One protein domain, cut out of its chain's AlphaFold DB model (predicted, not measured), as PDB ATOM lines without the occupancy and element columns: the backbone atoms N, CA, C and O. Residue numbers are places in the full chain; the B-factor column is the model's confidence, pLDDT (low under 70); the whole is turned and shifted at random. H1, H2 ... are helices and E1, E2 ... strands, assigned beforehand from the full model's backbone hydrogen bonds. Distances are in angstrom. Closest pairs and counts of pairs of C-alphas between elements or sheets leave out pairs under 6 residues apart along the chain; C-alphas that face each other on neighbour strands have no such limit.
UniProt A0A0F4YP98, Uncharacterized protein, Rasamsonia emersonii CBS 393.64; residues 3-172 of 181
ATOM      1  N   LEU A   3     128.413 149.137 105.162       90.19
ATOM      2  CA  LEU A   3     127.383 149.041 104.132       90.19
ATOM      3  C   LEU A   3     127.553 150.169 103.121       90.19
ATOM      4  O   LEU A   3     128.084 151.236 103.442       90.19
ATOM      5  N   PHE A   4     127.081 149.927 101.905       89.19
ATOM      6  CA  PHE A   4     127.204 150.861 100.798       89.19
ATOM      7  C   PHE A   4     125.824 151.358 100.402       89.19
ATOM      8  O   PHE A   4     124.865 150.590 100.350       89.19
ATOM      9  N   ARG A   5     125.724 152.654 100.101       87.75
ATOM     10  CA  ARG A   5     124.544 153.171  99.410       87.75
ATOM     11  C   ARG A   5     124.488 152.552  98.014       87.75
ATOM     12  O   ARG A   5     125.533 152.320  97.402       87.75
ATOM     13  N   LYS A   6     123.280 152.327  97.499       88.19
ATOM     14  CA  LYS A   6     123.063 152.041  96.084       88.19
ATOM     15  C   LYS A   6     123.690 153.178  95.298       88.19
ATOM     16  O   LYS A   6     123.344 154.344  95.467       88.19
ATOM     17  N   TRP A   7     124.675 152.816  94.501       88.50
ATOM     18  CA  TRP A   7     125.434 153.753  93.709       88.50
ATOM     19  C   TRP A   7     124.943 153.693  92.269       88.50
ATOM     20  O   TRP A   7     124.594 152.624  91.770       88.50
ATOM     21  N   GLN A   8     124.908 154.851  91.623       89.25
ATOM     22  CA  GLN A   8     124.529 154.989  90.226       89.25
ATOM     23  C   GLN A   8     125.632 155.743  89.500       89.25
ATOM     24  O   GLN A   8     126.180 156.720  90.018       89.25
ATOM     25  N   TRP A   9     125.956 155.276  88.300       90.81
ATOM     26  CA  TRP A   9     126.904 155.958  87.442       90.81
ATOM     27  C   TRP A   9     126.339 157.290  86.958       90.81
ATOM     28  O   TRP A   9     125.136 157.423  86.740       90.81
ATOM     29  N   LEU A  10     127.218 158.271  86.758       88.19
ATOM     30  CA  LEU A  10     126.828 159.555  86.193       88.19
ATOM     31  C   LEU A  10     126.462 159.366  84.713       88.19
ATOM     32  O   LEU A  10     127.351 159.047  83.920       88.19
ATOM     33  N   PRO A  11     125.201 159.613  84.303       85.00
ATOM     34  CA  PRO A  11     124.765 159.347  82.929       85.00
ATOM     35  C   PRO A  11     125.535 160.146  81.868       85.00
ATOM     36  O   PRO A  11     125.617 159.735  80.716       85.00
ATOM     37  N   SER A  12     126.126 161.280  82.253       88.19
ATOM     38  CA  SER A  12     126.921 162.149  81.378       88.19
ATOM     39  C   SER A  12     128.308 161.599  81.030       88.19
ATOM     40  O   SER A  12     128.999 162.165  80.184       88.19
ATOM     41  N   ILE A  13     128.744 160.512  81.669       86.06
ATOM     42  CA  ILE A  13     130.056 159.905  81.457       86.06
ATOM     43  C   ILE A  13     129.842 158.589  80.698       86.06
ATOM     44  O   ILE A  13     129.360 157.631  81.288       86.06
ATOM     45  N   PRO A  14     130.215 158.474  79.413       89.56
ATOM     46  CA  PRO A  14     130.069 157.207  78.697       89.56
ATOM     47  C   PRO A  14     130.913 156.106  79.352       89.56
ATOM     48  O   PRO A  14     132.112 156.306  79.546       89.56
ATOM     49  N   ALA A  15     130.310 154.972  79.700       89.19
ATOM     50  CA  ALA A  15     131.008 153.816  80.258       89.19
ATOM     51  C   ALA A  15     130.210 152.535  80.013       89.19
ATOM     52  O   ALA A  15     128.980 152.532  80.104       89.19
ATOM     53  N   THR A  16     130.919 151.443  79.743       90.75
ATOM     54  CA  THR A  16     130.337 150.098  79.715       90.75
ATOM     55  C   THR A  16     129.809 149.710  81.094       90.75
ATOM     56  O   THR A  16     130.284 150.214  82.108       90.75
ATOM     57  N   GLU A  17     128.860 148.776  81.159       90.00
ATOM     58  CA  GLU A  17     128.338 148.271  82.437       90.00
ATOM     59  C   GLU A  17     129.460 147.750  83.350       90.00
ATOM     60  O   GLU A  17     129.509 148.083  84.532       90.00
ATOM     61  N   LEU A  18     130.436 147.034  82.779       89.38
ATOM     62  CA  LEU A  18     131.605 146.563  83.518       89.38
ATOM     63  C   LEU A  18     132.416 147.723  84.111       89.38
ATOM     64  O   LEU A  18     132.791 147.674  85.279       89.38
ATOM     65  N   GLU A  19     132.686 148.775  83.339       91.00
ATOM     66  CA  GLU A  19     133.397 149.951  83.849       91.00
ATOM     67  C   GLU A  19     132.622 150.648  84.966       91.00
ATOM     68  O   GLU A  19     133.237 151.073  85.944       91.00
ATOM     69  N   GLN A  20     131.295 150.732  84.853       91.50
ATOM     70  CA  GLN A  20     130.442 151.276  85.907       91.50
ATOM     71  C   GLN A  20     130.565 150.428  87.178       91.50
ATOM     72  O   GLN A  20     130.908 150.954  88.236       91.50
ATOM     73  N   CYS A  21     130.391 149.107  87.081       89.00
ATOM     74  CA  CYS A  21     130.538 148.197  88.217       89.00
ATOM     75  C   CYS A  21     131.915 148.327  88.881       89.00
ATOM     76  O   CYS A  21     131.995 148.476  90.101       89.00
ATOM     77  N   MET A  22     132.985 148.339  88.080       90.25
ATOM     78  CA  MET A  22     134.379 148.372  88.541       90.25
ATOM     79  C   MET A  22     134.816 149.709  89.145       90.25
ATOM     80  O   MET A  22     135.883 149.755  89.754       90.25
ATOM     81  N   ASN A  23     134.020 150.770  88.977       90.56
ATOM     82  CA  ASN A  23     134.249 152.098  89.553       90.56
ATOM     83  C   ASN A  23     133.216 152.479  90.626       90.56
ATOM     84  O   ASN A  23     133.157 153.640  91.036       90.56
ATOM     85  N   SER A  24     132.389 151.531  91.069       92.88
ATOM     86  CA  SER A  24     131.498 151.747  92.207       92.88
ATOM     87  C   SER A  24     132.289 151.757  93.527       92.88
ATOM     88  O   SER A  24     133.284 151.039  93.637       92.88
ATOM     89  N   PRO A  25     131.840 152.479  94.575       93.75
ATOM     90  CA  PRO A  25     132.552 152.513  95.853       93.75
ATOM     91  C   PRO A  25     132.733 151.146  96.517       93.75
ATOM     92  O   PRO A  25     133.748 150.897  97.160       93.75
ATOM     93  N   LEU A  26     131.759 150.243  96.347       94.75
ATOM     94  CA  LEU A  26     131.875 148.863  96.821       94.75
ATOM     95  C   LEU A  26     132.996 148.123  96.081       94.75
ATOM     96  O   LEU A  26     133.802 147.453  96.722       94.75
ATOM     97  N   ALA A  27     133.056 148.241  94.751       94.62
ATOM     98  CA  ALA A  27     134.079 147.577  93.951       94.62
ATOM     99  C   ALA A  27     135.477 148.155  94.201       94.62
ATOM    100  O   ALA A  27     136.422 147.385  94.349       94.62
ATOM    101  N   ASP A  28     135.608 149.479  94.289       95.50
ATOM    102  CA  ASP A  28     136.871 150.156  94.604       95.50
ATOM    103  C   ASP A  28     137.415 149.685  95.966       95.50
ATOM    104  O   ASP A  28     138.567 149.254  96.065       95.50
ATOM    105  N   GLU A  29     136.567 149.651  97.000       96.62
ATOM    106  CA  GLU A  29     136.970 149.203  98.335       96.62
ATOM    107  C   GLU A  29     137.294 147.705  98.386       96.62
ATOM    108  O   GLU A  29     138.317 147.307  98.947       96.62
ATOM    109  N   ALA A  30     136.457 146.866  97.767       96.56
ATOM    110  CA  ALA A  30     136.676 145.426  97.703       96.56
ATOM    111  C   ALA A  30     137.991 145.083  96.991       96.56
ATOM    112  O   ALA A  30     138.778 144.283  97.495       96.56
ATOM    113  N   ARG A  31     138.259 145.713  95.844       96.88
ATOM    114  CA  ARG A  31     139.478 145.478  95.062       96.88
ATOM    115  C   ARG A  31     140.718 146.009  95.765       96.88
ATOM    116  O   ARG A  31     141.742 145.334  95.736       96.88
ATOM    117  N   GLY A  32     140.615 147.157  96.434       97.19
ATOM    118  CA  GLY A  32     141.696 147.693  97.259       97.19
ATOM    119  C   GLY A  32     142.100 146.718  98.367       97.19
ATOM    120  O   GLY A  32     143.282 146.413  98.517       97.19
ATOM    121  N   PHE A  33     141.128 146.159  99.096       98.00
ATOM    122  CA  PHE A  33     141.412 145.148 100.117       98.00
ATOM    123  C   PHE A  33     141.931 143.835  99.542       98.00
ATOM    124  O   PHE A  33     142.910 143.311 100.065       98.00
ATOM    125  N   ALA A  34     141.327 143.320  98.468       97.56
ATOM    126  CA  ALA A  34     141.801 142.103  97.812       97.56
ATOM    127  C   ALA A  34     143.269 142.246  97.389       97.56
ATOM    128  O   ALA A  34     144.093 141.394  97.705       97.56
ATOM    129  N   ARG A  35     143.628 143.391  96.800       97.88
ATOM    130  CA  ARG A  35     145.005 143.695  96.421       97.88
ATOM    131  C   ARG A  35     145.954 143.738  97.622       97.88
ATOM    132  O   ARG A  35     147.062 143.222  97.520       97.88
ATOM    133  N   LEU A  36     145.546 144.330  98.748       98.19
ATOM    134  CA  LEU A  36     146.349 144.331  99.980       98.19
ATOM    135  C   LEU A  36     146.521 142.922 100.562       98.19
ATOM    136  O   LEU A  36     147.582 142.620 101.101       98.19
ATOM    137  N   CYS A  37     145.511 142.057 100.446       97.88
ATOM    138  CA  CYS A  37     145.630 140.644 100.804       97.88
ATOM    139  C   CYS A  37     146.633 139.918  99.897       97.88
ATOM    140  O   CYS A  37     147.511 139.236 100.419       97.88
ATOM    141  N   ASP A  38     146.553 140.115  98.577       97.75
ATOM    142  CA  ASP A  38     147.432 139.463  97.595       97.75
ATOM    143  C   ASP A  38     148.916 139.772  97.835       97.75
ATOM    144  O   ASP A  38     149.767 138.902  97.670       97.75
ATOM    145  N   VAL A  39     149.237 141.004  98.248       97.94
ATOM    146  CA  VAL A  39     150.619 141.412  98.565       97.94
ATOM    147  C   VAL A  39     151.015 141.153 100.027       97.94
ATOM    148  O   VAL A  39     152.096 141.556 100.450       97.94
ATOM    149  N   GLY A  40     150.151 140.516 100.826       98.06
ATOM    150  CA  GLY A  40     150.432 140.174 102.225       98.06
ATOM    151  C   GLY A  40     150.459 141.366 103.192       98.06
ATOM    152  O   GLY A  40     151.130 141.304 104.216       98.06
ATOM    153  N   GLN A  41     149.749 142.456 102.885       98.38
ATOM    154  CA  GLN A  41     149.770 143.724 103.641       98.38
ATOM    155  C   GLN A  41     148.399 144.142 104.209       98.38
ATOM    156  O   GLN A  41     148.164 145.309 104.542       98.38
ATOM    157  N   ASN A  42     147.470 143.194 104.329       98.06
ATOM    158  CA  ASN A  42     146.152 143.422 104.918       98.06
ATOM    159  C   ASN A  42     146.252 143.821 106.406       98.06
ATOM    160  O   ASN A  42     146.722 143.047 107.243       98.06
ATOM    161  N   GLY A  43     145.763 145.015 106.752       97.31
ATOM    162  CA  GLY A  43     145.857 145.570 108.106       97.31
ATOM    163  C   GLY A  43     147.114 146.402 108.383       97.31
ATOM    164  O   GLY A  43     147.282 146.865 109.510       97.31
ATOM    165  N   THR A  44     148.001 146.596 107.400       96.94
ATOM    166  CA  THR A  44     149.231 147.385 107.596       96.94
ATOM    167  C   THR A  44     149.037 148.855 107.235       96.94
ATOM    168  O   THR A  44     149.321 149.732 108.049       96.94
ATOM    169  N   TRP A  45     148.561 149.136 106.019       95.44
ATOM    170  CA  TRP A  45     148.306 150.499 105.526       95.44
ATOM    171  C   TRP A  45     146.856 150.943 105.757       95.44
ATOM    172  O   TRP A  45     146.587 152.034 106.262       95.44
ATOM    173  N   ALA A  46     145.918 150.069 105.402       97.44
ATOM    174  CA  ALA A  46     144.501 150.228 105.681       97.44
ATOM    175  C   ALA A  46     144.089 149.291 106.821       97.44
ATOM    176  O   ALA A  46     144.808 148.340 107.133       97.44
ATOM    177  N   VAL A  47     142.928 149.546 107.424       97.56
ATOM    178  CA  VAL A  47     142.320 148.638 108.415       97.56
ATOM    179  C   VAL A  47     142.213 147.211 107.872       97.56
ATOM    180  O   VAL A  47     142.078 147.013 106.665       97.56
ATOM    181  N   ARG A  48     142.257 146.196 108.741       98.19
ATOM    182  CA  ARG A  48     142.183 144.808 108.276       98.19
ATOM    183  C   ARG A  48     140.798 144.506 107.717       98.19
ATOM    184  O   ARG A  48     139.791 144.759 108.377       98.19
ATOM    185  N   CYS A  49     140.756 143.927 106.526       98.00
ATOM    186  CA  CYS A  49     139.553 143.336 105.955       98.00
ATOM    187  C   CYS A  49     139.486 141.846 106.305       98.00
ATOM    188  O   CYS A  49     140.479 141.128 106.190       98.00
ATOM    189  N   HIS A  50     138.304 141.396 106.710       97.62
ATOM    190  CA  HIS A  50     137.981 140.006 107.050       97.62
ATOM    191  C   HIS A  50     137.106 139.334 105.987       97.62
ATOM    192  O   HIS A  50     136.833 138.143 106.084       97.62
ATOM    193  N   GLY A  51     136.663 140.085 104.976       96.25
ATOM    194  CA  GLY A  51     135.937 139.563 103.825       96.25
ATOM    195  C   GLY A  51     134.657 140.328 103.509       96.25
ATOM    196  O   GLY A  51     134.463 141.481 103.904       96.25
ATOM    197  N   TRP A  52     133.773 139.654 102.779       95.38
ATOM    198  CA  TRP A  52     132.519 140.198 102.265       95.38
ATOM    199  C   TRP A  52     131.354 139.333 102.710       95.38
ATOM    200  O   TRP A  52     131.475 138.116 102.832       95.38
ATOM    201  N   MET A  53     130.211 139.970 102.913       95.19
ATOM    202  CA  MET A  53     128.979 139.291 103.282       95.19
ATOM    203  C   MET A  53     127.825 139.905 102.504       95.19
ATOM    204  O   MET A  53     127.725 141.128 102.405       95.19
ATOM    205  N   LYS A  54     126.948 139.057 101.970       94.25
ATOM    206  CA  LYS A  54     125.627 139.482 101.518       94.25
ATOM    207  C   LYS A  54     124.651 139.240 102.659       94.25
ATOM    208  O   LYS A  54     124.534 138.111 103.126       94.25
ATOM    209  N   LEU A  55     123.993 140.298 103.106       91.38
ATOM    210  CA  LEU A  55     122.971 140.225 104.138       91.38
ATOM    211  C   LEU A  55     121.659 139.694 103.556       91.38
ATOM    212  O   LEU A  55     121.350 139.946 102.387       91.38
ATOM    213  N   THR A  56     120.889 138.989 104.380       90.44
ATOM    214  CA  THR A  56     119.454 138.804 104.135       90.44
ATOM    215  C   THR A  56     118.693 140.075 104.508       90.44
ATOM    216  O   THR A  56     119.223 140.932 105.226       90.44
ATOM    217  N   ASP A  57     117.452 140.200 104.048       86.06
ATOM    218  CA  ASP A  57     116.602 141.344 104.386       86.06
ATOM    219  C   ASP A  57     116.360 141.409 105.907       86.06
ATOM    220  O   ASP A  57     116.454 142.475 106.515       86.06
ATOM    221  N   GLU A  58     116.194 140.261 106.574       87.94
ATOM    222  CA  GLU A  58     116.046 140.189 108.032       87.94
ATOM    223  C   GLU A  58     117.305 140.677 108.756       87.94
ATOM    224  O   GLU A  58     117.222 141.450 109.712       87.94
ATOM    225  N   GLN A  59     118.489 140.259 108.292       87.81
ATOM    226  CA  GLN A  59     119.759 140.733 108.847       87.81
ATOM    227  C   GLN A  59     119.924 142.238 108.637       87.81
ATOM    228  O   GLN A  59     120.382 142.933 109.544       87.81
ATOM    229  N   PHE A  60     119.540 142.754 107.468       85.44
ATOM    230  CA  PHE A  60     119.599 144.180 107.174       85.44
ATOM    231  C   PHE A  60     118.671 144.984 108.095       85.44
ATOM    232  O   PHE A  60     119.106 145.970 108.699       85.44
ATOM    233  N   HIS A  61     117.427 144.535 108.262       82.06
ATOM    234  CA  HIS A  61     116.407 145.213 109.060       82.06
ATOM    235  C   HIS A  61     116.840 145.422 110.522       82.06
ATOM    236  O   HIS A  61     116.602 146.477 111.119       82.06
ATOM    237  N   VAL A  62     117.555 144.451 111.099       84.62
ATOM    238  CA  VAL A  62     118.042 144.515 112.488       84.62
ATOM    239  C   VAL A  62     119.169 145.542 112.677       84.62
ATOM    240  O   VAL A  62     119.334 146.077 113.777       84.62
ATOM    241  N   LEU A  63     119.931 145.882 111.632       78.25
ATOM    242  CA  LEU A  63     121.162 146.674 111.760       78.25
ATOM    243  C   LEU A  63     120.952 148.161 112.083       78.25
ATOM    244  O   LEU A  63     121.944 148.839 112.358       78.25
ATOM    245  N   LYS A  64     119.710 148.680 112.071       69.06
ATOM    246  CA  LYS A  64     119.371 150.101 112.337       69.06
ATOM    247  C   LYS A  64     120.426 151.057 111.758       69.06
ATOM    248  O   LYS A  64     121.001 151.881 112.472       69.06
ATOM    249  N   VAL A  65     120.740 150.866 110.475       68.31
ATOM    250  CA  VAL A  65     121.961 151.376 109.845       68.31
ATOM    251  C   VAL A  65     122.047 152.896 109.996       68.31
ATOM    252  O   VAL A  65     121.199 153.635 109.499       68.31
ATOM    253  N   LYS A  66     123.093 153.386 110.665       64.94
ATOM    254  CA  LYS A  66     123.377 154.822 110.784       64.94
ATOM    255  C   LYS A  66     124.482 155.214 109.811       64.94
ATOM    256  O   LYS A  66     125.518 154.561 109.748       64.94
ATOM    257  N   SER A  67     124.282 156.309 109.087       65.31
ATOM    258  CA  SER A  67     125.349 157.018 108.381       65.31
ATOM    259  C   SER A  67     125.697 158.317 109.099       65.31
ATOM    260  O   SER A  67     124.923 158.817 109.916       65.31
ATOM    261  N   ALA A  68     126.823 158.924 108.723       56.50
ATOM    262  CA  ALA A  68     127.185 160.273 109.163       56.50
ATOM    263  C   ALA A  68     126.124 161.345 108.817       56.50
ATOM    264  O   ALA A  68     126.176 162.443 109.355       56.50
ATOM    265  N   ARG A  69     125.166 161.037 107.928       55.91
ATOM    266  CA  ARG A  69     124.066 161.924 107.511       55.91
ATOM    267  C   ARG A  69     122.704 161.527 108.100       55.91
ATOM    268  O   ARG A  69     121.685 162.013 107.629       55.91
ATOM    269  N   GLY A  70     122.677 160.633 109.090       62.69
ATOM    270  CA  GLY A  70     121.447 160.107 109.687       62.69
ATOM    271  C   GLY A  70     121.171 158.640 109.330       62.69
ATOM    272  O   GLY A  70     122.028 157.981 108.726       62.69
ATOM    273  N   PRO A  71     120.013 158.097 109.749       68.12
ATOM    274  CA  PRO A  71     119.646 156.713 109.476       68.12
ATOM    275  C   PRO A  71     119.562 156.477 107.968       68.12
ATOM    276  O   PRO A  71     118.971 157.266 107.234       68.12
ATOM    277  N   LEU A  72     120.204 155.409 107.506       66.88
ATOM    278  CA  LEU A  72     120.088 154.960 106.129       66.88
ATOM    279  C   LEU A  72     118.774 154.211 105.977       66.88
ATOM    280  O   LEU A  72     118.492 153.287 106.740       66.88
ATOM    281  N   LEU A  73     117.987 154.611 104.985       71.75
ATOM    282  CA  LEU A  73     116.784 153.879 104.632       71.75
ATOM    283  C   LEU A  73     117.180 152.619 103.858       71.75
ATOM    284  O   LEU A  73     118.133 152.614 103.077       71.75
ATOM    285  N   GLU A  74     116.441 151.540 104.076       67.44
ATOM    286  CA  GLU A  74     116.723 150.224 103.499       67.44
ATOM    287  C   GLU A  74     116.783 150.245 101.969       67.44
ATOM    288  O   GLU A  74     117.700 149.698 101.356       67.44
ATOM    289  N   TRP A  75     115.887 151.002 101.336       72.12
ATOM    290  CA  TRP A  75     115.863 151.152  99.884       72.12
ATOM    291  C   TRP A  75     117.066 151.924  99.316       72.12
ATOM    292  O   TRP A  75     117.304 151.834  98.109       72.12
ATOM    293  N   GLU A  76     117.850 152.617 100.147       81.81
ATOM    294  CA  GLU A  76     119.044 153.368  99.744       81.81
ATOM    295  C   GLU A  76     120.330 152.538  99.775       81.81
ATOM    296  O   GLU A  76     121.355 153.031  99.309       81.81
ATOM    297  N   CYS A  77     120.326 151.316 100.319       84.81
ATOM    298  CA  CYS A  77     121.546 150.540 100.563       84.81
ATOM    299  C   CYS A  77     121.635 149.257  99.735       84.81
ATOM    300  O   CYS A  77     120.639 148.689  99.291       84.81
ATOM    301  N   THR A  78     122.862 148.790  99.524       88.19
ATOM    302  CA  THR A  78     123.134 147.446  99.020       88.19
ATOM    303  C   THR A  78     123.125 146.452 100.176       88.19
ATOM    304  O   THR A  78     123.615 146.770 101.258       88.19
ATOM    305  N   LEU A  79     122.699 145.215  99.916       91.00
ATOM    306  CA  LEU A  79     122.821 144.116 100.884       91.00
ATOM    307  C   LEU A  79     124.260 143.595 101.031       91.00
ATOM    308  O   LEU A  79     124.545 142.810 101.929       91.00
ATOM    309  N   TRP A  80     125.175 144.007 100.153       93.50
ATOM    310  CA  TRP A  80     126.588 143.669 100.271       93.50
ATOM    311  C   TRP A  80     127.285 144.556 101.298       93.50
ATOM    312  O   TRP A  80     127.158 145.784 101.284       93.50
ATOM    313  N   ALA A  81     128.064 143.916 102.162       92.94
ATOM    314  CA  ALA A  81     128.846 144.549 103.200       92.94
ATOM    315  C   ALA A  81     130.305 144.089 103.151       92.94
ATOM    316  O   ALA A  81     130.602 142.934 102.834       92.94
ATOM    317  N   ILE A  82     131.209 144.993 103.529       96.19
ATOM    318  CA  ILE A  82     132.615 144.670 103.788       96.19
ATOM    319  C   ILE A  82     132.813 144.533 105.295       96.19
ATOM    320  O   ILE A  82     132.496 145.443 106.076       96.19
ATOM    321  N   ILE A  83     133.334 143.382 105.713       96.31
ATOM    322  CA  ILE A  83     133.677 143.094 107.100       96.31
ATOM    323  C   ILE A  83     135.132 143.500 107.296       96.31
ATOM    324  O   ILE A  83     136.030 142.959 106.665       96.31
ATOM    325  N   LYS A  84     135.361 144.489 108.152       96.44
ATOM    326  CA  LYS A  84     136.677 145.066 108.420       96.44
ATOM    327  C   LYS A  84     136.735 145.595 109.844       96.44
ATOM    328  O   LYS A  84     135.670 145.859 110.425       96.44
ATOM    329  N   ASP A  85     137.948 145.757 110.355       96.62
ATOM    330  CA  ASP A  85     138.198 146.324 111.676       96.62
ATOM    331  C   ASP A  85     137.534 147.695 111.821       96.62
ATOM    332  O   ASP A  85     137.469 148.503 110.887       96.62
ATOM    333  N   TYR A  86     137.019 147.936 113.021       93.19
ATOM    334  CA  TYR A  86     136.529 149.238 113.435       93.19
ATOM    335  C   TYR A  86     137.601 149.901 114.292       93.19
ATOM    336  O   TYR A  86     137.921 149.407 115.368       93.19
ATOM    337  N   GLU A  87     138.137 151.020 113.811       92.75
ATOM    338  CA  GLU A  87     139.106 151.826 114.547       92.75
ATOM    339  C   GLU A  87     138.471 153.180 114.864       92.75
ATOM    340  O   GLU A  87     138.102 153.946 113.970       92.75
ATOM    341  N   ALA A  88     138.271 153.436 116.153       89.94
ATOM    342  CA  ALA A  88     137.573 154.619 116.640       89.94
ATOM    343  C   ALA A  88     138.527 155.794 116.855       89.94
ATOM    344  O   ALA A  88     138.100 156.950 116.806       89.94
ATOM    345  N   GLN A  89     139.810 155.514 117.101       90.94
ATOM    346  CA  GLN A  89     140.749 156.533 117.539       90.94
ATOM    347  C   GLN A  89     141.091 157.481 116.385       90.94
ATOM    348  O   GLN A  89     141.540 157.021 115.330       90.94
ATOM    349  N   PRO A  90     140.902 158.804 116.549       90.12
ATOM    350  CA  PRO A  90     141.250 159.765 115.513       90.12
ATOM    351  C   PRO A  90     142.745 159.709 115.188       90.12
ATOM    352  O   PRO A  90     143.571 159.209 115.958       90.12
ATOM    353  N   VAL A  91     143.103 160.215 114.011       90.88
ATOM    354  CA  VAL A  91     144.510 160.423 113.676       90.88
ATOM    355  C   VAL A  91     145.096 161.532 114.560       90.88
ATOM    356  O   VAL A  91     144.388 162.444 114.969       90.88
ATOM    357  N   ARG A  92     146.385 161.425 114.884       90.19
ATOM    358  CA  ARG A  92     147.116 162.318 115.791       90.19
ATOM    359  C   ARG A  92     148.475 162.656 115.172       90.19
ATOM    360  O   ARG A  92     148.888 161.907 114.276       90.19
ATOM    361  N   PRO A  93     149.171 163.719 115.612       89.81
ATOM    362  CA  PRO A  93     150.456 164.115 115.033       89.81
ATOM    363  C   PRO A  93     151.475 162.970 114.974       89.81
ATOM    364  O   PRO A  93     152.121 162.764 113.949       89.81
ATOM    365  N   GLU A  94     151.553 162.146 116.022       91.06
ATOM    366  CA  GLU A  94     152.469 161.005 116.104       91.06
ATOM    367  C   GLU A  94     152.212 159.924 115.037       91.06
ATOM    368  O   GLU A  94     153.095 159.129 114.718       91.06
ATOM    369  N   HIS A  95     151.019 159.896 114.437       93.38
ATOM    370  CA  HIS A  95     150.674 158.948 113.381       93.38
ATOM    371  C   HIS A  95     151.173 159.375 111.994       93.38
ATOM    372  O   HIS A  95     151.234 158.533 111.100       93.38
ATOM    373  N   VAL A  96     151.527 160.650 111.793       92.44
ATOM    374  CA  VAL A  96     151.865 161.208 110.471       92.44
ATOM    375  C   VAL A  96     153.068 160.510 109.851       92.44
ATOM    376  O   VAL A  96     152.991 160.073 108.704       92.44
ATOM    377  N   THR A  97     154.153 160.340 110.609       93.00
ATOM    378  CA  THR A  97     155.355 159.647 110.124       93.00
ATOM    379  C   THR A  97     155.017 158.237 109.652       93.00
ATOM    380  O   THR A  97     155.339 157.867 108.527       93.00
ATOM    381  N   ARG A  98     154.245 157.492 110.452       94.50
ATOM    382  CA  ARG A  98     153.803 156.135 110.111       94.50
ATOM    383  C   ARG A  98     152.932 156.097 108.852       94.50
ATOM    384  O   ARG A  98     153.047 155.161 108.067       94.50
ATOM    385  N   ILE A  99     152.066 157.092 108.648       95.62
ATOM    386  CA  ILE A  99     151.257 157.214 107.426       95.62
ATOM    387  C   ILE A  99     152.168 157.446 106.211       95.62
ATOM    388  O   ILE A  99     152.036 156.776 105.189       95.62
ATOM    389  N   LEU A 100     153.116 158.375 106.324       94.19
ATOM    390  CA  LEU A 100     154.046 158.707 105.245       94.19
ATOM    391  C   LEU A 100     154.985 157.551 104.886       94.19
ATOM    392  O   LEU A 100     155.364 157.434 103.728       94.19
ATOM    393  N   GLU A 101     155.358 156.707 105.842       94.56
ATOM    394  CA  GLU A 101     156.167 155.511 105.584       94.56
ATOM    395  C   GLU A 101     155.340 154.410 104.912       94.56
ATOM    396  O   GLU A 101     155.771 153.787 103.944       94.56
ATOM    397  N   ARG A 102     154.118 154.179 105.400       95.62
ATOM    398  CA  ARG A 102     153.273 153.074 104.934       95.62
ATOM    399  C   ARG A 102     152.571 153.345 103.607       95.62
ATOM    400  O   ARG A 102     152.051 152.402 103.020       95.62
ATOM    401  N   ILE A 103     152.575 154.574 103.097       95.44
ATOM    402  CA  ILE A 103     152.019 154.868 101.768       95.44
ATOM    403  C   ILE A 103     152.744 154.107 100.645       95.44
ATOM    404  O   ILE A 103     152.121 153.777  99.635       95.44
ATOM    405  N   GLU A 104     154.025 153.763 100.830       96.44
ATOM    406  CA  GLU A 104     154.780 152.950  99.864       96.44
ATOM    407  C   GLU A 104     154.156 151.553  99.699       96.44
ATOM    408  O   GLU A 104     154.129 151.028  98.595       96.44
ATOM    409  N   ILE A 105     153.502 151.006 100.732       97.94
ATOM    410  CA  ILE A 105     152.740 149.751 100.613       97.94
ATOM    411  C   ILE A 105     151.614 149.896  99.587       97.94
ATOM    412  O   ILE A 105     151.426 149.028  98.739       97.94
ATOM    413  N   ALA A 106     150.846 150.988  99.649       97.06
ATOM    414  CA  ALA A 106     149.781 151.235  98.680       97.06
ATOM    415  C   ALA A 106     150.349 151.421  97.269       97.06
ATOM    416  O   ALA A 106     149.738 150.988  96.292       97.06
ATOM    417  N   LYS A 107     151.519 152.063  97.178       97.25
ATOM    418  CA  LYS A 107     152.229 152.293  95.923       97.25
ATOM    419  C   LYS A 107     152.628 150.975  95.282       97.25
ATOM    420  O   LYS A 107     152.203 150.709  94.160       97.25
ATOM    421  N   ASP A 108     153.340 150.127  96.012       97.62
ATOM    422  CA  ASP A 108     153.806 148.820  95.543       97.62
ATOM    423  C   ASP A 108     152.634 147.884  95.224       97.62
ATOM    424  O   ASP A 108     152.684 147.093  94.282       97.62
ATOM    425  N   ALA A 109     151.520 148.041  95.941       97.69
ATOM    426  CA  ALA A 109     150.259 147.364  95.669       97.69
ATOM    427  C   ALA A 109     149.501 147.915  94.439       97.69
ATOM    428  O   ALA A 109     148.430 147.412  94.105       97.69
ATOM    429  N   LEU A 110     150.024 148.932  93.745       97.50
ATOM    430  CA  LEU A 110     149.395 149.597  92.598       97.50
ATOM    431  C   LEU A 110     147.982 150.115  92.912       97.50
ATOM    432  O   LEU A 110     147.023 149.898  92.156       97.50
ATOM    433  N   LEU A 111     147.864 150.811  94.039       97.38
ATOM    434  CA  LEU A 111     146.657 151.507  94.467       97.38
ATOM    435  C   LEU A 111     146.796 153.017  94.231       97.38
ATOM    436  O   LEU A 111     147.891 153.547  94.134       97.38
ATOM    437  N   ILE A 112     145.675 153.725  94.139       96.19
ATOM    438  CA  ILE A 112     145.600 155.187  94.268       96.19
ATOM    439  C   ILE A 112     144.484 155.462  95.276       96.19
ATOM    440  O   ILE A 112     143.310 155.414  94.897       96.19
ATOM    441  N   PRO A 113     144.812 155.679  96.561       93.62
ATOM    442  CA  PRO A 113     143.830 156.032  97.580       93.62
ATOM    443  C   PRO A 113     143.141 157.364  97.245       93.62
ATOM    444  O   PRO A 113     143.768 158.416  97.281       93.62
ATOM    445  N   GLY A 114     141.855 157.336  96.891       85.25
ATOM    446  CA  GLY A 114     141.175 158.526  96.362       85.25
ATOM    447  C   GLY A 114     140.807 159.600  97.394       85.25
ATOM    448  O   GLY A 114     140.777 160.774  97.042       85.25
ATOM    449  N   ASP A 115     140.525 159.233  98.652       85.81
ATOM    450  CA  ASP A 115     140.149 160.185  99.713       85.81
ATOM    451  C   ASP A 115     141.088 160.056 100.919       85.81
ATOM    452  O   ASP A 115     140.830 159.320 101.874       85.81
ATOM    453  N   VAL A 116     142.201 160.787 100.850       89.12
ATOM    454  CA  VAL A 116     143.262 160.805 101.867       89.12
ATOM    455  C   VAL A 116     143.091 161.929 102.886       89.12
ATOM    456  O   VAL A 116     144.062 162.353 103.501       89.12
ATOM    457  N   ALA A 117     141.876 162.440 103.087       88.31
ATOM    458  CA  ALA A 117     141.618 163.407 104.147       88.31
ATOM    459  C   ALA A 117     141.882 162.796 105.537       88.31
ATOM    460  O   ALA A 117     141.587 161.622 105.773       88.31
ATOM    461  N   ALA A 118     142.339 163.604 106.500       89.56
ATOM    462  CA  ALA A 118     142.630 163.156 107.869       89.56
ATOM    463  C   ALA A 118     141.461 162.408 108.532       89.56
ATOM    464  O   ALA A 118     141.652 161.412 109.231       89.56
ATOM    465  N   ARG A 119     140.222 162.820 108.231       87.25
ATOM    466  CA  ARG A 119     138.992 162.159 108.699       87.25
ATOM    467  C   ARG A 119     138.841 160.702 108.252       87.25
ATOM    468  O   ARG A 119     138.033 160.003 108.860       87.25
ATOM    469  N   ASN A 120     139.591 160.246 107.253       91.50
ATOM    470  CA  ASN A 120     139.593 158.861 106.784       91.50
ATOM    471  C   ASN A 120     140.769 158.053 107.338       91.50
ATOM    472  O   ASN A 120     140.901 156.876 107.016       91.50
ATOM    473  N   PHE A 121     141.591 158.644 108.203       93.62
ATOM    474  CA  PHE A 121     142.604 157.923 108.956       93.62
ATOM    475  C   PHE A 121     142.169 157.753 110.410       93.62
ATOM    476  O   PHE A 121     141.652 158.676 111.045       93.62
ATOM    477  N   ARG A 122     142.372 156.557 110.958       93.81
ATOM    478  CA  ARG A 122     142.141 156.248 112.373       93.81
ATOM    479  C   ARG A 122     143.315 155.439 112.889       93.81
ATOM    480  O   ARG A 122     143.733 154.504 112.214       93.81
ATOM    481  N   ASN A 123     143.906 155.860 114.007       93.44
ATOM    482  CA  ASN A 123     145.152 155.282 114.522       93.44
ATOM    483  C   ASN A 123     146.204 155.080 113.403       93.44
ATOM    484  O   ASN A 123     146.794 154.015 113.243       93.44
ATOM    485  N   GLY A 124     146.392 156.075 112.530       94.00
ATOM    486  CA  GLY A 124     147.344 156.001 111.412       94.00
ATOM    487  C   GLY A 124     147.049 154.963 110.317       94.00
ATOM    488  O   GLY A 124     147.934 154.700 109.509       94.00
ATOM    489  N   LEU A 125     145.850 154.378 110.282       96.81
ATOM    490  CA  LEU A 125     145.387 153.455 109.243       96.81
ATOM    491  C   LEU A 125     144.298 154.110 108.400       96.81
ATOM    492  O   LEU A 125     143.407 154.770 108.939       96.81
ATOM    493  N   LEU A 126     144.332 153.889 107.087       96.19
ATOM    494  CA  LEU A 126     143.255 154.311 106.196       96.19
ATOM    495  C   LEU A 126     142.017 153.431 106.429       96.19
ATOM    496  O   LEU A 126     142.090 152.202 106.352       96.19
ATOM    497  N   VAL A 127     140.873 154.046 106.727       95.25
ATOM    498  CA  VAL A 127     139.641 153.310 107.060       95.25
ATOM    499  C   VAL A 127     138.671 153.198 105.896       95.25
ATOM    500  O   VAL A 127     137.766 152.369 105.958       95.25
ATOM    501  N   ASP A 128     138.824 154.006 104.849       92.19
ATOM    502  CA  ASP A 128     137.921 154.030 103.701       92.19
ATOM    503  C   ASP A 128     138.703 153.897 102.390       92.19
ATOM    504  O   ASP A 128     139.473 154.784 102.028       92.19
ATOM    505  N   LEU A 129     138.493 152.782 101.681       95.69
ATOM    506  CA  LEU A 129     139.053 152.563 100.346       95.69
ATOM    507  C   LEU A 129     138.003 152.722  99.236       95.69
ATOM    508  O   LEU A 129     138.309 152.419  98.091       95.69
ATOM    509  N   GLY A 130     136.799 153.227  99.516       93.50
ATOM    510  CA  GLY A 130     135.713 153.356  98.535       93.50
ATOM    511  C   GLY A 130     135.962 154.361  97.409       93.50
ATOM    512  O   GLY A 130     135.195 154.396  96.456       93.50
ATOM    513  N   GLY A 131     137.019 155.170  97.497       91.88
ATOM    514  CA  GLY A 131     137.522 155.984  96.383       91.88
ATOM    515  C   GLY A 131     138.807 155.440  95.752       91.88
ATOM    516  O   GLY A 131     139.421 156.126  94.938       91.88
ATOM    517  N   THR A 132     139.278 154.264  96.170       95.31
ATOM    518  CA  THR A 132     140.591 153.743  95.776       95.31
ATOM    519  C   THR A 132     140.550 153.156  94.382       95.31
ATOM    520  O   THR A 132     139.815 152.210  94.113       95.31
ATOM    521  N   LYS A 133     141.419 153.645  93.499       95.75
ATOM    522  CA  LYS A 133     141.633 153.011  92.199       95.75
ATOM    523  C   LYS A 133     142.682 151.921  92.333       95.75
ATOM    524  O   LYS A 133     143.715 152.121  92.959       95.75
ATOM    525  N   THR A 134     142.397 150.764  91.752       96.25
ATOM    526  CA  THR A 134     143.264 149.580  91.806       96.25
ATOM    527  C   THR A 134     143.650 149.181  90.389       96.25
ATOM    528  O   THR A 134     142.770 149.042  89.535       96.25
ATOM    529  N   PHE A 135     144.938 148.976  90.123       94.62
ATOM    530  CA  PHE A 135     145.395 148.438  88.840       94.62
ATOM    531  C   PHE A 135     145.129 146.919  88.733       94.62
ATOM    532  O   PHE A 135     145.318 146.195  89.719       94.62
ATOM    533  N   PRO A 136     144.751 146.391  87.552       91.81
ATOM    534  CA  PRO A 136     144.437 147.111  86.318       91.81
ATOM    535  C   PRO A 136     143.056 147.772  86.364       91.81
ATOM    536  O   PRO A 136     142.110 147.241  86.938       91.81
ATOM    537  N   LEU A 137     142.936 148.930  85.719       87.62
ATOM    538  CA  LEU A 137     141.672 149.620  85.468       87.62
ATOM    539  C   LEU A 137     141.729 150.220  84.058       87.62
ATOM    540  O   LEU A 137     142.821 150.434  83.525       87.62
ATOM    541  N   GLY A 138     140.575 150.475  83.436       82.88
ATOM    542  CA  GLY A 138     140.523 151.072  82.098       82.88
ATOM    543  C   GLY A 138     141.350 152.361  82.019       82.88
ATOM    544  O   GLY A 138     141.358 153.147  82.967       82.88
ATOM    545  N   ARG A 139     142.032 152.603  80.887       82.12
ATOM    546  CA  ARG A 139     142.970 153.739  80.704       82.12
ATOM    547  C   ARG A 139     142.364 155.112  81.014       82.12
ATOM    548  O   ARG A 139     143.084 156.046  81.345       82.12
ATOM    549  N   ARG A 140     141.041 155.239  80.913       84.88
ATOM    550  CA  ARG A 140     140.304 156.451  81.286       84.88
ATOM    551  C   ARG A 140     140.365 156.756  82.789       84.88
ATOM    552  O   ARG A 140     140.304 157.917  83.174       84.88
ATOM    553  N   PHE A 141     140.479 155.728  83.620       84.88
ATOM    554  CA  PHE A 141     140.441 155.812  85.082       84.88
ATOM    555  C   PHE A 141     141.807 155.540  85.725       84.88
ATOM    556  O   PHE A 141     141.953 155.666  86.937       84.88
ATOM    557  N   TRP A 142     142.805 155.161  84.921       91.69
ATOM    558  CA  TRP A 142     144.161 154.885  85.372       91.69
ATOM    559  C   TRP A 142     145.191 155.286  84.322       91.69
ATOM    560  O   TRP A 142     145.123 154.872  83.166       91.69
ATOM    561  N   SER A 143     146.217 156.019  84.744       92.38
ATOM    562  CA  SER A 143     147.409 156.254  83.932       92.38
ATOM    563  C   SER A 143     148.642 156.346  84.821       92.38
ATOM    564  O   SER A 143     148.541 156.775  85.970       92.38
ATOM    565  N   ALA A 144     149.814 156.007  84.277       93.88
ATOM    566  CA  ALA A 144     151.087 156.174  84.981       93.88
ATOM    567  C   ALA A 144     151.312 157.631  85.417       93.88
ATOM    568  O   ALA A 144     151.827 157.879  86.501       93.88
ATOM    569  N   LYS A 145     150.856 158.600  84.608       93.75
ATOM    570  CA  LYS A 145     150.923 160.027  84.942       93.75
ATOM    571  C   LYS A 145     150.115 160.355  86.199       93.75
ATOM    572  O   LYS A 145     150.651 160.982  87.102       93.75
ATOM    573  N   VAL A 146     148.846 159.940  86.257       91.69
ATOM    574  CA  VAL A 146     147.973 160.180  87.425       91.69
ATOM    575  C   VAL A 146     148.502 159.451  88.657       91.69
ATOM    576  O   VAL A 146     148.556 160.037  89.731       91.69
ATOM    577  N   TYR A 147     148.941 158.203  88.486       94.94
ATOM    578  CA  TYR A 147     149.536 157.401  89.550       94.94
ATOM    579  C   TYR A 147     150.779 158.079  90.146       94.94
ATOM    580  O   TYR A 147     150.795 158.369  91.337       94.94
ATOM    581  N   ASN A 148     151.778 158.420  89.328       95.12
ATOM    582  CA  ASN A 148     153.004 159.066  89.809       95.12
ATOM    583  C   ASN A 148     152.706 160.413  90.472       95.12
ATOM    584  O   ASN A 148     153.190 160.680  91.571       95.12
ATOM    585  N   ARG A 149     151.845 161.224  89.842       93.44
ATOM    586  CA  ARG A 149     151.466 162.537  90.364       93.44
ATOM    587  C   ARG A 149     150.815 162.449  91.741       93.44
ATOM    588  O   ARG A 149     151.138 163.245  92.613       93.44
ATOM    589  N   PHE A 150     149.932 161.472  91.950       94.94
ATOM    590  CA  PHE A 150     149.306 161.260  93.252       94.94
ATOM    591  C   PHE A 150     150.351 161.047  94.356       94.94
ATOM    592  O   PHE A 150     150.264 161.680  95.403       94.94
ATOM    593  N   TYR A 151     151.352 160.191  94.132       94.38
ATOM    594  CA  TYR A 151     152.369 159.895  95.150       94.38
ATOM    595  C   TYR A 151     153.350 161.048  95.385       94.38
ATOM    596  O   TYR A 151     153.841 161.205  96.505       94.38
ATOM    597  N   GLU A 152     153.610 161.869  94.364       91.50
ATOM    598  CA  GLU A 152     154.325 163.140  94.525       91.50
ATOM    599  C   GLU A 152     153.536 164.093  95.439       91.50
ATOM    600  O   GLU A 152     154.078 164.577  96.431       91.50
ATOM    601  N   ASP A 153     152.243 164.296  95.160       91.25
ATOM    602  CA  ASP A 153     151.377 165.246  95.873       91.25
ATOM    603  C   ASP A 153     150.976 164.769  97.285       91.25
ATOM    604  O   ASP A 153     150.763 165.580  98.193       91.25
ATOM    605  N   PHE A 154     150.887 163.454  97.505       91.50
ATOM    606  CA  PHE A 154     150.431 162.861  98.765       91.50
ATOM    607  C   PHE A 154     151.274 163.326  99.954       91.50
ATOM    608  O   PHE A 154     150.739 163.720 100.991       91.50
ATOM    609  N   ARG A 155     152.604 163.323  99.807       88.38
ATOM    610  CA  ARG A 155     153.518 163.684 100.900       88.38
ATOM    611  C   ARG A 155     153.345 165.136 101.338       88.38
ATOM    612  O   ARG A 155     153.457 165.409 102.529       88.38
ATOM    613  N   TYR A 156     153.060 166.041 100.403       87.19
ATOM    614  CA  TYR A 156     152.747 167.436 100.715       87.19
ATOM    615  C   TYR A 156     151.392 167.534 101.422       87.19
ATOM    616  O   TYR A 156     151.309 168.073 102.519       87.19
ATOM    617  N   THR A 157     150.370 166.869 100.873       87.12
ATOM    618  CA  THR A 157     149.003 166.877 101.420       87.12
ATOM    619  C   THR A 157     148.943 166.451 102.889       87.12
ATOM    620  O   THR A 157     148.251 167.082 103.683       87.12
ATOM    621  N   ILE A 158     149.655 165.383 103.265       87.94
ATOM    622  CA  ILE A 158     149.667 164.884 104.649       87.94
ATOM    623  C   ILE A 158     150.489 165.789 105.578       87.94
ATOM    624  O   ILE A 158     150.144 165.939 106.747       87.94
ATOM    625  N   ARG A 159     151.575 166.397 105.082       84.56
ATOM    626  CA  ARG A 159     152.399 167.330 105.872       84.56
ATOM    627  C   ARG A 159     151.675 168.641 106.174       84.56
ATOM    628  O   ARG A 159     151.951 169.239 107.206       84.56
ATOM    629  N   ASP A 160     150.730 169.034 105.325       85.50
ATOM    630  CA  ASP A 160     149.920 170.247 105.490       85.50
ATOM    631  C   ASP A 160     148.717 170.062 106.434       85.50
ATOM    632  O   ASP A 160     147.876 170.961 106.570       85.50
ATOM    633  N   TRP A 161     148.590 168.898 107.077       88.19
ATOM    634  CA  TRP A 161     147.572 168.681 108.098       88.19
ATOM    635  C   TRP A 161     147.837 169.544 109.330       88.19
ATOM    636  O   TRP A 161     148.917 169.523 109.916       88.19
ATOM    637  N   MET A 162     146.807 170.270 109.753       80.81
ATOM    638  CA  MET A 162     146.820 171.074 110.966       80.81
ATOM    639  C   MET A 162     146.072 170.331 112.060       80.81
ATOM    640  O   MET A 162     144.868 170.111 111.943       80.81
ATOM    641  N   PHE A 163     146.780 169.965 113.121       81.06
ATOM    642  CA  PHE A 163     146.187 169.348 114.301       81.06
ATOM    643  C   PHE A 163     145.826 170.450 115.298       81.06
ATOM    644  O   PHE A 163     146.705 171.185 115.745       81.06
ATOM    645  N   LEU A 164     144.537 170.588 115.598       76.75
ATOM    646  CA  LEU A 164     144.014 171.559 116.555       76.75
ATOM    647  C   LEU A 164     144.023 170.970 117.975       76.75
ATOM    648  O   LEU A 164     144.034 169.751 118.159       76.75
ATOM    649  N   GLU A 165     144.020 171.839 118.989       66.31
ATOM    650  CA  GLU A 165     144.093 171.445 120.408       66.31
ATOM    651  C   GLU A 165     142.897 170.594 120.867       66.31
ATOM    652  O   GLU A 165     143.023 169.784 121.784       66.31
ATOM    653  N   ASP A 166     141.753 170.718 120.192       69.12
ATOM    654  CA  ASP A 166     140.553 169.907 120.427       69.12
ATOM    655  C   ASP A 166     140.635 168.492 119.813       69.12
ATOM    656  O   ASP A 166     139.682 167.711 119.887       69.12
ATOM    657  N   GLY A 167     141.775 168.143 119.206       62.41
ATOM    658  CA  GLY A 167     142.021 166.857 118.559       62.41
ATOM    659  C   GLY A 167     141.437 166.744 117.150       62.41
ATOM    660  O   GLY A 167     141.491 165.661 116.557       62.41
ATOM    661  N   THR A 168     140.881 167.822 116.593       71.75
ATOM    662  CA  THR A 168     140.450 167.855 115.194       71.75
ATOM    663  C   THR A 168     141.630 168.093 114.254       71.75
ATOM    664  O   THR A 168     142.666 168.642 114.629       71.75
ATOM    665  N   VAL A 169     141.491 167.627 113.011       75.06
ATOM    666  CA  VAL A 169     142.523 167.782 111.981       75.06
ATOM    667  C   VAL A 169     141.918 168.457 110.763       75.06
ATOM    668  O   VAL A 169     141.003 167.907 110.143       75.06
ATOM    669  N   GLY A 170     142.433 169.639 110.442       64.56
ATOM    670  CA  GLY A 170     142.129 170.382 109.222       64.56
ATOM    671  C   GLY A 170     143.239 170.234 108.183       64.56
ATOM    672  O   GLY A 170     144.299 169.669 108.451       64.56
ATOM    673  N   SER A 171     143.018 170.763 106.984       59.97
ATOM    674  CA  SER A 171     144.089 170.910 105.986       59.97
ATOM    675  C   SER A 171     144.051 172.297 105.356       59.97
ATOM    676  O   SER A 171     142.978 172.780 104.981       59.97
ATOM    677  N   TRP A 172     145.222 172.922 105.193       49.19
ATOM    678  CA  TRP A 172     145.356 174.277 104.634       49.19
ATOM    679  C   TRP A 172     144.672 174.452 103.269       49.19
ATOM    680  O   TRP A 172     144.168 175.532 102.955       49.19
TER     681      TRP A 172
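What this domain is: This is residues 3 to 172 of the 181 residues of an uncharacterized protein of Rasamsonia emersonii CBS 393.64 (UniProt A0A0F4YP98). A small three-stranded sheet with helix H2 over one face makes one side of this domain, and a helical hairpin, H4 and H5, makes the other, with much of the long unnamed stretch 109 to 143 filling the space between them. H1 sits near the start of H2, H3 only grazes the sheet, and the small hairpin E4 and E5 follows the end of H5. The printed part has 170 residues, with five named helices and five named strands in the order E1 H1 H2 E2 H3 E3 H4 H5 E4 E5; the larger sheet runs E1 E3 E2, and both it and the sheet E4 E5 are antiparallel. The class is mixed, helices and strands, with under half of the residues, 79, in named elements. The whole is compact and rounded, with a radius of gyration of the C-alphas of 16.8 A and spans of 43 by 40 by 34 A.

How they stand to each other: In the larger sheet E3, residues 77 to 84, is the inner strand, and it bends by 68 degrees at residue 80. Its antiparallel neighbour on one edge is E2, residues 49 to 54, at 155 degrees between directions; N 81 and O 53 are 2.8 A apart and N 50 and O 83 are 2.8 A apart, within hydrogen-bond range. E1, residues 3 to 5, is the other edge strand, antiparallel to E3 at 144 degrees, with N 78 and O 4 at 2.8 A. H2, residues 25 to 38, is on this sheet at a height of 9.6 A, as two layers, a helix on one face of a sheet. It lies over E3, E2 and, only just, with 3 of its C-alphas, E1; it runs slantwise to the strands, at 44 degrees to E2 on the local plane. The closest C-alphas of H2 and E2 are those of Phe 33 and Cys 49, 6.4 A apart. With H1, residues 17 to 22, it completes a split strand-helix-strand unit, E1, H1 H2, E2, two strands running the same way with E3 between them, whose crossover is right-handed. H1 is not on the sheet and is close to H2 but not clearly touching, the closest C-alphas being those of Cys 21 and Ala 27, 6.8 A apart. H3, residues 57 to 62, only grazes the sheet with its residues 57 to 60. H4, residues 95 to 108, is close to H2 but not clearly touching, about perpendicular at 83 degrees, with the C-alphas of Leu 36 and Ala 106 closest at 7.8 A. H4 and H5, residues 144 to 159, form a helical hairpin: they touch at a shallow tilt of 8 degrees, opposite ways, the C-alphas of Leu 100 and Arg 155 being closest at 6.6 A. E4, residues 161 to 163, and E5, residues 169 to 171, are an antiparallel hairpin, with N 162 and O 170 at 2.9 A. Every O i to N i+4 pair is within hydrogen-bond range in H1, H2 and H3; in H4 it is 7 of 10, and in H5 10 of 12.

Where its parts are: E1 begins at C-alpha 3 (127.383, 149.041, 104.132) and spans 6.9 A. H1 spans 8.6 A, H2 19.9 A, E2 15.1 A, H3 8.8 A and E3 17.9 A. H4, 20.8 A, begins at C-alpha 95 (150.674, 158.948, 113.381). H5, 23.7 A, has a kink of 28 degrees near residue 152. E4 spans 6.4 A; E5, 6.9 A, ends at C-alpha 171 (144.089, 170.910, 105.986).

The domain as a whole: The C-alphas of Thr 16 and Glu 165 are the two farthest apart, 48.0 A. The printed part has no cut. The links E1 to H1, H3 to E3 and H4 to H5 are long. The last has 35 residues, in which residues 121 to 122 pair with 125 to 126, antiparallel. The mean pLDDT of the printed part is 88.9; residues 64 to 72, 74, 165 to 167 and 170 to 172 are under 70.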